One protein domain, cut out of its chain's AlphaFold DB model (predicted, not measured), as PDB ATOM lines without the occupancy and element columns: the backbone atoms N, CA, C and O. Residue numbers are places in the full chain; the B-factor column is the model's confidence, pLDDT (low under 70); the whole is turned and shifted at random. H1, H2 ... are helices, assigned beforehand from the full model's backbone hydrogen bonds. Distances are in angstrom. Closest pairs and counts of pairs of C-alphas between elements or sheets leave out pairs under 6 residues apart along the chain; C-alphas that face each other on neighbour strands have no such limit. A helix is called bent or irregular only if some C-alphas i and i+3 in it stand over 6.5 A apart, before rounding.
ATOM      1  N   GLY A  68     -45.805  32.170 -12.907       87.81
ATOM      2  CA  GLY A  68     -44.381  31.853 -12.837       87.81
ATOM      3  C   GLY A  68     -43.941  31.220 -11.518       87.81
ATOM      4  O   GLY A  68     -42.854  30.656 -11.468       87.81
ATOM      5  N   VAL A  69     -44.756  31.290 -10.460       90.31
ATOM      6  CA  VAL A  69     -44.444  30.642  -9.179       90.31
ATOM      7  C   VAL A  69     -44.624  29.121  -9.323       90.31
ATOM      8  O   VAL A  69     -45.710  28.683  -9.712       90.31
ATOM      9  N   PRO A  70     -43.618  28.299  -8.980       92.12
ATOM     10  CA  PRO A  70     -43.736  26.847  -9.006       92.12
ATOM     11  C   PRO A  70     -44.830  26.311  -8.081       92.12
ATOM     12  O   PRO A  70     -45.015  26.789  -6.959       92.12
ATOM     13  N   GLU A  71     -45.516  25.259  -8.530       93.50
ATOM     14  CA  GLU A  71     -46.598  24.621  -7.770       93.50
ATOM     15  C   GLU A  71     -46.193  24.131  -6.367       93.50
ATOM     16  O   GLU A  71     -46.963  24.383  -5.438       93.50
ATOM     17  N   PRO A  72     -45.001  23.533  -6.139       93.00
ATOM     18  CA  PRO A  72     -44.591  23.125  -4.791       93.00
ATOM     19  C   PRO A  72     -44.579  24.286  -3.785       93.00
ATOM     20  O   PRO A  72     -45.017  24.123  -2.649       93.00
ATOM     21  N   ILE A  73     -44.168  25.483  -4.221       93.06
ATOM     22  CA  ILE A  73     -44.150  26.688  -3.381       93.06
ATOM     23  C   ILE A  73     -45.580  27.133  -3.059       93.06
ATOM     24  O   ILE A  73     -45.897  27.432  -1.907       93.06
ATOM     25  N   LYS A  74     -46.479  27.137  -4.053       93.69
ATOM     26  CA  LYS A  74     -47.896  27.478  -3.833       93.69
ATOM     27  C   LYS A  74     -48.566  26.499  -2.871       93.69
ATOM     28  O   LYS A  74     -49.326  26.926  -2.002       93.69
ATOM     29  N   ALA A  75     -48.303  25.203  -3.029       93.75
ATOM     30  CA  ALA A  75     -48.837  24.157  -2.166       93.75
ATOM     31  C   ALA A  75     -48.350  24.326  -0.720       93.75
ATOM     32  O   ALA A  75     -49.171  24.324   0.197       93.75
ATOM     33  N   TRP A  76     -47.049  24.568  -0.529       94.31
ATOM     34  CA  TRP A  76     -46.469  24.842   0.785       94.31
ATOM     35  C   TRP A  76     -47.138  26.041   1.470       94.31
ATOM     36  O   TRP A  76     -47.592  25.924   2.608       94.31
ATOM     37  N   ILE A  77     -47.297  27.166   0.754       92.75
ATOM     38  CA  ILE A  77     -47.959  28.371   1.285       92.75
ATOM     39  C   ILE A  77     -49.394  28.054   1.724       92.75
ATOM     40  O   ILE A  77     -49.779  28.397   2.838       92.75
ATOM     41  N   LYS A  78     -50.186  27.379   0.880       93.56
ATOM     42  CA  LYS A  78     -51.583  27.033   1.197       93.56
ATOM     43  C   LYS A  78     -51.689  26.153   2.441       93.56
ATOM     44  O   LYS A  78     -52.511  26.433   3.309       93.56
ATOM     45  N   LEU A  79     -50.851  25.121   2.540       91.81
ATOM     46  CA  LEU A  79     -50.835  24.210   3.685       91.81
ATOM     47  C   LEU A  79     -50.437  24.936   4.974       91.81
ATOM     48  O   LEU A  79     -51.085  24.758   6.005       91.81
ATOM     49  N   ARG A  80     -49.412  25.797   4.916       89.31
ATOM     50  CA  ARG A  80     -48.946  26.541   6.091       89.31
ATOM     51  C   ARG A  80     -49.959  27.584   6.549       89.31
ATOM     52  O   ARG A  80     -50.221  27.687   7.743       89.31
ATOM     53  N   VAL A  81     -50.561  28.319   5.614       90.75
ATOM     54  CA  VAL A  81     -51.613  29.302   5.911       90.75
ATOM     55  C   VAL A  81     -52.857  28.618   6.478       90.75
ATOM     56  O   VAL A  81     -53.393  29.095   7.473       90.75
ATOM     57  N   GLY A  82     -53.282  27.483   5.913       90.06
ATOM     58  CA  GLY A  82     -54.405  26.705   6.442       90.06
ATOM     59  C   GLY A  82     -54.162  26.240   7.880       90.06
ATOM     60  O   GLY A  82     -54.997  26.466   8.749       90.06
ATOM     61  N   ALA A  83     -52.978  25.687   8.164       87.81
ATOM     62  CA  ALA A  83     -52.611  25.272   9.517       87.81
ATOM     63  C   ALA A  83     -52.596  26.446  10.515       87.81
ATOM     64  O   ALA A  83     -53.055  26.293  11.646       87.81
ATOM     65  N   LEU A  84     -52.097  27.616  10.102       86.50
ATOM     66  CA  LEU A  84     -52.092  28.834  10.922       86.50
ATOM     67  C   LEU A  84     -53.503  29.370  11.189       86.50
ATOM     68  O   LEU A  84     -53.775  29.837  12.290       86.50
ATOM     69  N   PHE A  85     -54.390  29.302  10.196       87.88
ATOM     70  CA  PHE A  85     -55.764  29.780  10.318       87.88
ATOM     71  C   PHE A  85     -56.585  28.935  11.303       87.88
ATOM     72  O   PHE A  85     -57.259  29.485  12.177       87.88
ATOM     73  N   GLU A  86     -56.479  27.608  11.201       88.12
ATOM     74  CA  GLU A  86     -57.147  26.672  12.115       88.12
ATOM     75  C   GLU A  86     -56.620  26.804  13.553       88.12
ATOM     76  O   GLU A  86     -57.389  26.800  14.509       88.12
ATOM     77  N   ASN A  87     -55.310  27.009  13.719       85.38
ATOM     78  CA  ASN A  87     -54.650  27.077  15.026       85.38
ATOM     79  C   ASN A  87     -54.365  28.521  15.480       85.38
ATOM     80  O   ASN A  87     -53.335  28.793  16.096       85.38
ATOM     81  N   ARG A  88     -55.267  29.470  15.198       80.75
ATOM     82  CA  ARG A  88     -55.097  30.893  15.573       80.75
ATOM     83  C   ARG A  88     -54.900  31.127  17.078       80.75
ATOM     84  O   ARG A  88     -54.252  32.090  17.475       80.75
ATOM     85  N   GLU A  89     -55.434  30.237  17.913       78.81
ATOM     86  CA  GLU A  89     -55.356  30.309  19.380       78.81
ATOM     87  C   GLU A  89     -53.972  29.926  19.925       78.81
ATOM     88  O   GLU A  89     -53.631  30.251  21.063       78.81
ATOM     89  N   ALA A  90     -53.129  29.308  19.092       73.81
ATOM     90  CA  ALA A  90     -51.763  28.929  19.442       73.81
ATOM     91  C   ALA A  90     -50.920  30.127  19.927       73.81
ATOM     92  O   ALA A  90     -50.045  29.964  20.777       73.81
ATOM     93  N   TRP A  91     -51.230  31.344  19.456       66.81
ATOM     94  CA  TRP A  91     -50.578  32.590  19.881       66.81
ATOM     95  C   TRP A  91     -50.884  32.976  21.332       66.81
ATOM     96  O   TRP A  91     -50.054  33.597  21.990       66.81
ATOM     97  N   THR A  92     -52.060  32.612  21.841       73.19
ATOM     98  CA  THR A  92     -52.496  32.942  23.203       73.19
ATOM     99  C   THR A  92     -52.022  31.898  24.208       73.19
ATOM    100  O   THR A  92     -51.662  32.242  25.330       73.19
ATOM    101  N   PHE A  93     -51.979  30.629  23.800       72.50
ATOM    102  CA  PHE A  93     -51.641  29.511  24.683       72.50
ATOM    103  C   PHE A  93     -50.169  29.080  24.618       72.50
ATOM    104  O   PHE A  93     -49.789  28.106  25.267       72.50
ATOM    105  N   GLY A  94     -49.329  29.779  23.844       71.25
ATOM    106  CA  GLY A  94     -47.907  29.449  23.699       71.25
ATOM    107  C   GLY A  94     -47.655  28.082  23.051       71.25
ATOM    108  O   GLY A  94     -46.560  27.534  23.173       71.25
ATOM    109  N   GLN A  95     -48.660  27.515  22.378       71.69
ATOM    110  CA  GLN A  95     -48.518  26.255  21.662       71.69
ATOM    111  C   GLN A  95     -47.808  26.495  20.333       71.69
ATOM    112  O   GLN A  95     -48.114  27.430  19.594       71.69
ATOM    113  N   LYS A  96     -46.847  25.632  20.010       69.69
ATOM    114  CA  LYS A  96     -46.151  25.682  18.728       69.69
ATOM    115  C   LYS A  96     -46.911  24.830  17.719       69.69
ATOM    116  O   LYS A  96     -47.218  23.673  17.987       69.69
ATOM    117  N   ILE A  97     -47.184  25.388  16.543       77.25
ATOM    118  CA  ILE A  97     -47.646  24.587  15.407       77.25
ATOM    119  C   ILE A  97     -46.445  23.789  14.912       77.25
ATOM    120  O   ILE A  97     -45.490  24.373  14.381       77.25
ATOM    121  N   GLU A  98     -46.505  22.473  15.102       77.88
ATOM    122  CA  GLU A  98     -45.463  21.550  14.665       77.88
ATOM    123  C   GLU A  98     -45.151  21.733  13.174       77.88
ATOM    124  O   GLU A  98     -46.020  22.002  12.331       77.88
ATOM    125  N   THR A  99     -43.865  21.661  12.853       76.19
ATOM    126  CA  THR A  99     -43.392  21.625  11.470       76.19
ATOM    127  C   THR A  99     -43.585  20.218  10.925       76.19
ATOM    128  O   THR A  99     -43.481  19.235  11.654       76.19
ATOM    129  N   ASN A 100     -43.914  20.120   9.642       84.19
ATOM    130  CA  ASN A 100     -44.065  18.836   8.977       84.19
ATOM    131  C   ASN A 100     -42.997  18.748   7.898       84.19
ATOM    132  O   ASN A 100     -43.121  19.391   6.858       84.19
ATOM    133  N   ASP A 101     -41.993  17.909   8.135       86.50
ATOM    134  CA  ASP A 101     -40.840  17.746   7.249       86.50
ATOM    135  C   ASP A 101     -41.235  17.400   5.806       86.50
ATOM    136  O   ASP A 101     -40.574  17.830   4.865       86.50
ATOM    137  N   ARG A 102     -42.346  16.673   5.595       85.75
ATOM    138  CA  ARG A 102     -42.846  16.352   4.243       85.75
ATOM    139  C   ARG A 102     -43.443  17.553   3.520       85.75
ATOM    140  O   ARG A 102     -43.538  17.550   2.298       85.75
ATOM    141  N   ILE A 103     -43.923  18.536   4.274       86.06
ATOM    142  CA  ILE A 103     -44.387  19.801   3.718       86.06
ATOM    143  C   ILE A 103     -43.156  20.661   3.452       86.06
ATOM    144  O   ILE A 103     -42.986  21.128   2.334       86.06
ATOM    145  N   ASP A 104     -42.257  20.802   4.423       89.00
ATOM    146  CA  ASP A 104     -41.087  21.675   4.304       89.00
ATOM    147  C   ASP A 104     -40.111  21.235   3.201       89.00
ATOM    148  O   ASP A 104     -39.570  22.092   2.497       89.00
ATOM    149  N   CYS A 105     -39.994  19.930   2.930       88.81
ATOM    150  CA  CYS A 105     -39.163  19.425   1.834       88.81
ATOM    151  C   CYS A 105     -39.645  19.847   0.432       88.81
ATOM    152  O   CYS A 105     -38.875  19.797  -0.529       88.81
ATOM    153  N   LEU A 106     -40.882  20.352   0.289       90.06
ATOM    154  CA  LEU A 106     -41.354  20.971  -0.960       90.06
ATOM    155  C   LEU A 106     -40.497  22.179  -1.371       90.06
ATOM    156  O   LEU A 106     -40.446  22.523  -2.555       90.06
ATOM    157  N   LEU A 107     -39.832  22.822  -0.407       90.62
ATOM    158  CA  LEU A 107     -38.963  23.971  -0.637       90.62
ATOM    159  C   LEU A 107     -37.490  23.593  -0.839       90.62
ATOM    160  O   LEU A 107     -36.720  24.446  -1.282       90.62
ATOM    161  N   ASP A 108     -37.091  22.339  -0.594       89.12
ATOM    162  CA  ASP A 108     -35.679  21.919  -0.605       89.12
ATOM    163  C   ASP A 108     -34.985  22.211  -1.938       89.12
ATOM    164  O   ASP A 108     -33.833  22.645  -1.962       89.12
ATOM    165  N   ARG A 109     -35.704  22.058  -3.060       86.81
ATOM    166  CA  ARG A 109     -35.185  22.364  -4.404       86.81
ATOM    167  C   ARG A 109     -34.822  23.839  -4.586       86.81
ATOM    168  O   ARG A 109     -33.952  24.133  -5.400       86.81
ATOM    169  N   TYR A 110     -35.497  24.750  -3.891       85.94
ATOM    170  CA  TYR A 110     -35.333  26.205  -4.029       85.94
ATOM    171  C   TYR A 110     -34.418  26.797  -2.962       85.94
ATOM    172  O   TYR A 110     -34.143  27.997  -2.961       85.94
ATOM    173  N   ARG A 111     -33.950  25.961  -2.039       84.75
ATOM    174  CA  ARG A 111     -33.056  26.362  -0.971       84.75
ATOM    175  C   ARG A 111     -31.659  26.603  -1.534       84.75
ATOM    176  O   ARG A 111     -31.055  25.720  -2.139       84.75
TER     177      ARG A 111
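AT A GLANCE: This is residues 68 to 111 of the 115 residues of an uncharacterized protein of Variovorax boronicumulans (UniProt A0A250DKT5). One long helix, H1, makes one side of a narrow U, and the chain turns at its far end and comes back so that a shorter helix, H3, lies beside the first part of H1. The bend of the U holds the small helix H2, and residues 89 to 94 stick out there, away from the two longer helices. The printed part has 44 residues with three named helices in the order H1, H2, H3 and no named strand, and its class is all helix. It is loose, with a radius of gyration of the C-alphas of 12.2 A, and its C-alphas span 37 by 18 by 13 A.

HOW THE PARTS SIT: Look first at H1, residues 71 to 86, the longest helix. It touches H3, residues 101 to 110, with its residues 72 to 79 alone. The closest C-alphas of the two are those of Pro 72 and Leu 106, 5.5 A apart. Their lines stand at a steep tilt of 38 degrees, only just past shallow, and they run opposite ways. Now look at H2, residues 90 to 93, which is apart from H1 and also apart from H3. On the backbone, every O i to N i+4 pair in H1 is within hydrogen-bond range, while H2 is too short for such a pair. In H3, 1 of 6 O i to N i+4 pairs is within range, beside 5 of 7 O i to N i+3 pairs.

IN THESE COORDINATES: Find C-alpha 71 at (-46.598, 24.621, -7.770); from there H1 runs 22.6 A to C-alpha 86 at (-57.147, 26.672, 12.115). After a tight link of 3 residues you reach H2, four residues from Ala 90 to Phe 93. A short link of 7 residues then brings you to C-alpha 101 at (-40.840, 17.746, 7.249), where H3 begins. H3 is 15.1 A long and ends at C-alpha 110 at (-35.333, 26.205, -4.029). It is irregular: C-alphas 106 and 109 are 7.2 A apart.

THE WHOLE: The two C-alphas farthest apart are those of Gly 68 and Phe 93, at 38.3 A, while the first and last printed C-alphas, of Gly 68 and Arg 111, are 17.3 A apart. The outline is only just a rod. Residues 89 to 94, of which 90 to 93 belong to H2, stand free. The printed part has no cut, and neither link between the named helices is long. The mean pLDDT of the printed part of this model is 85.3; look at residues 91 and 96 for the values under 70.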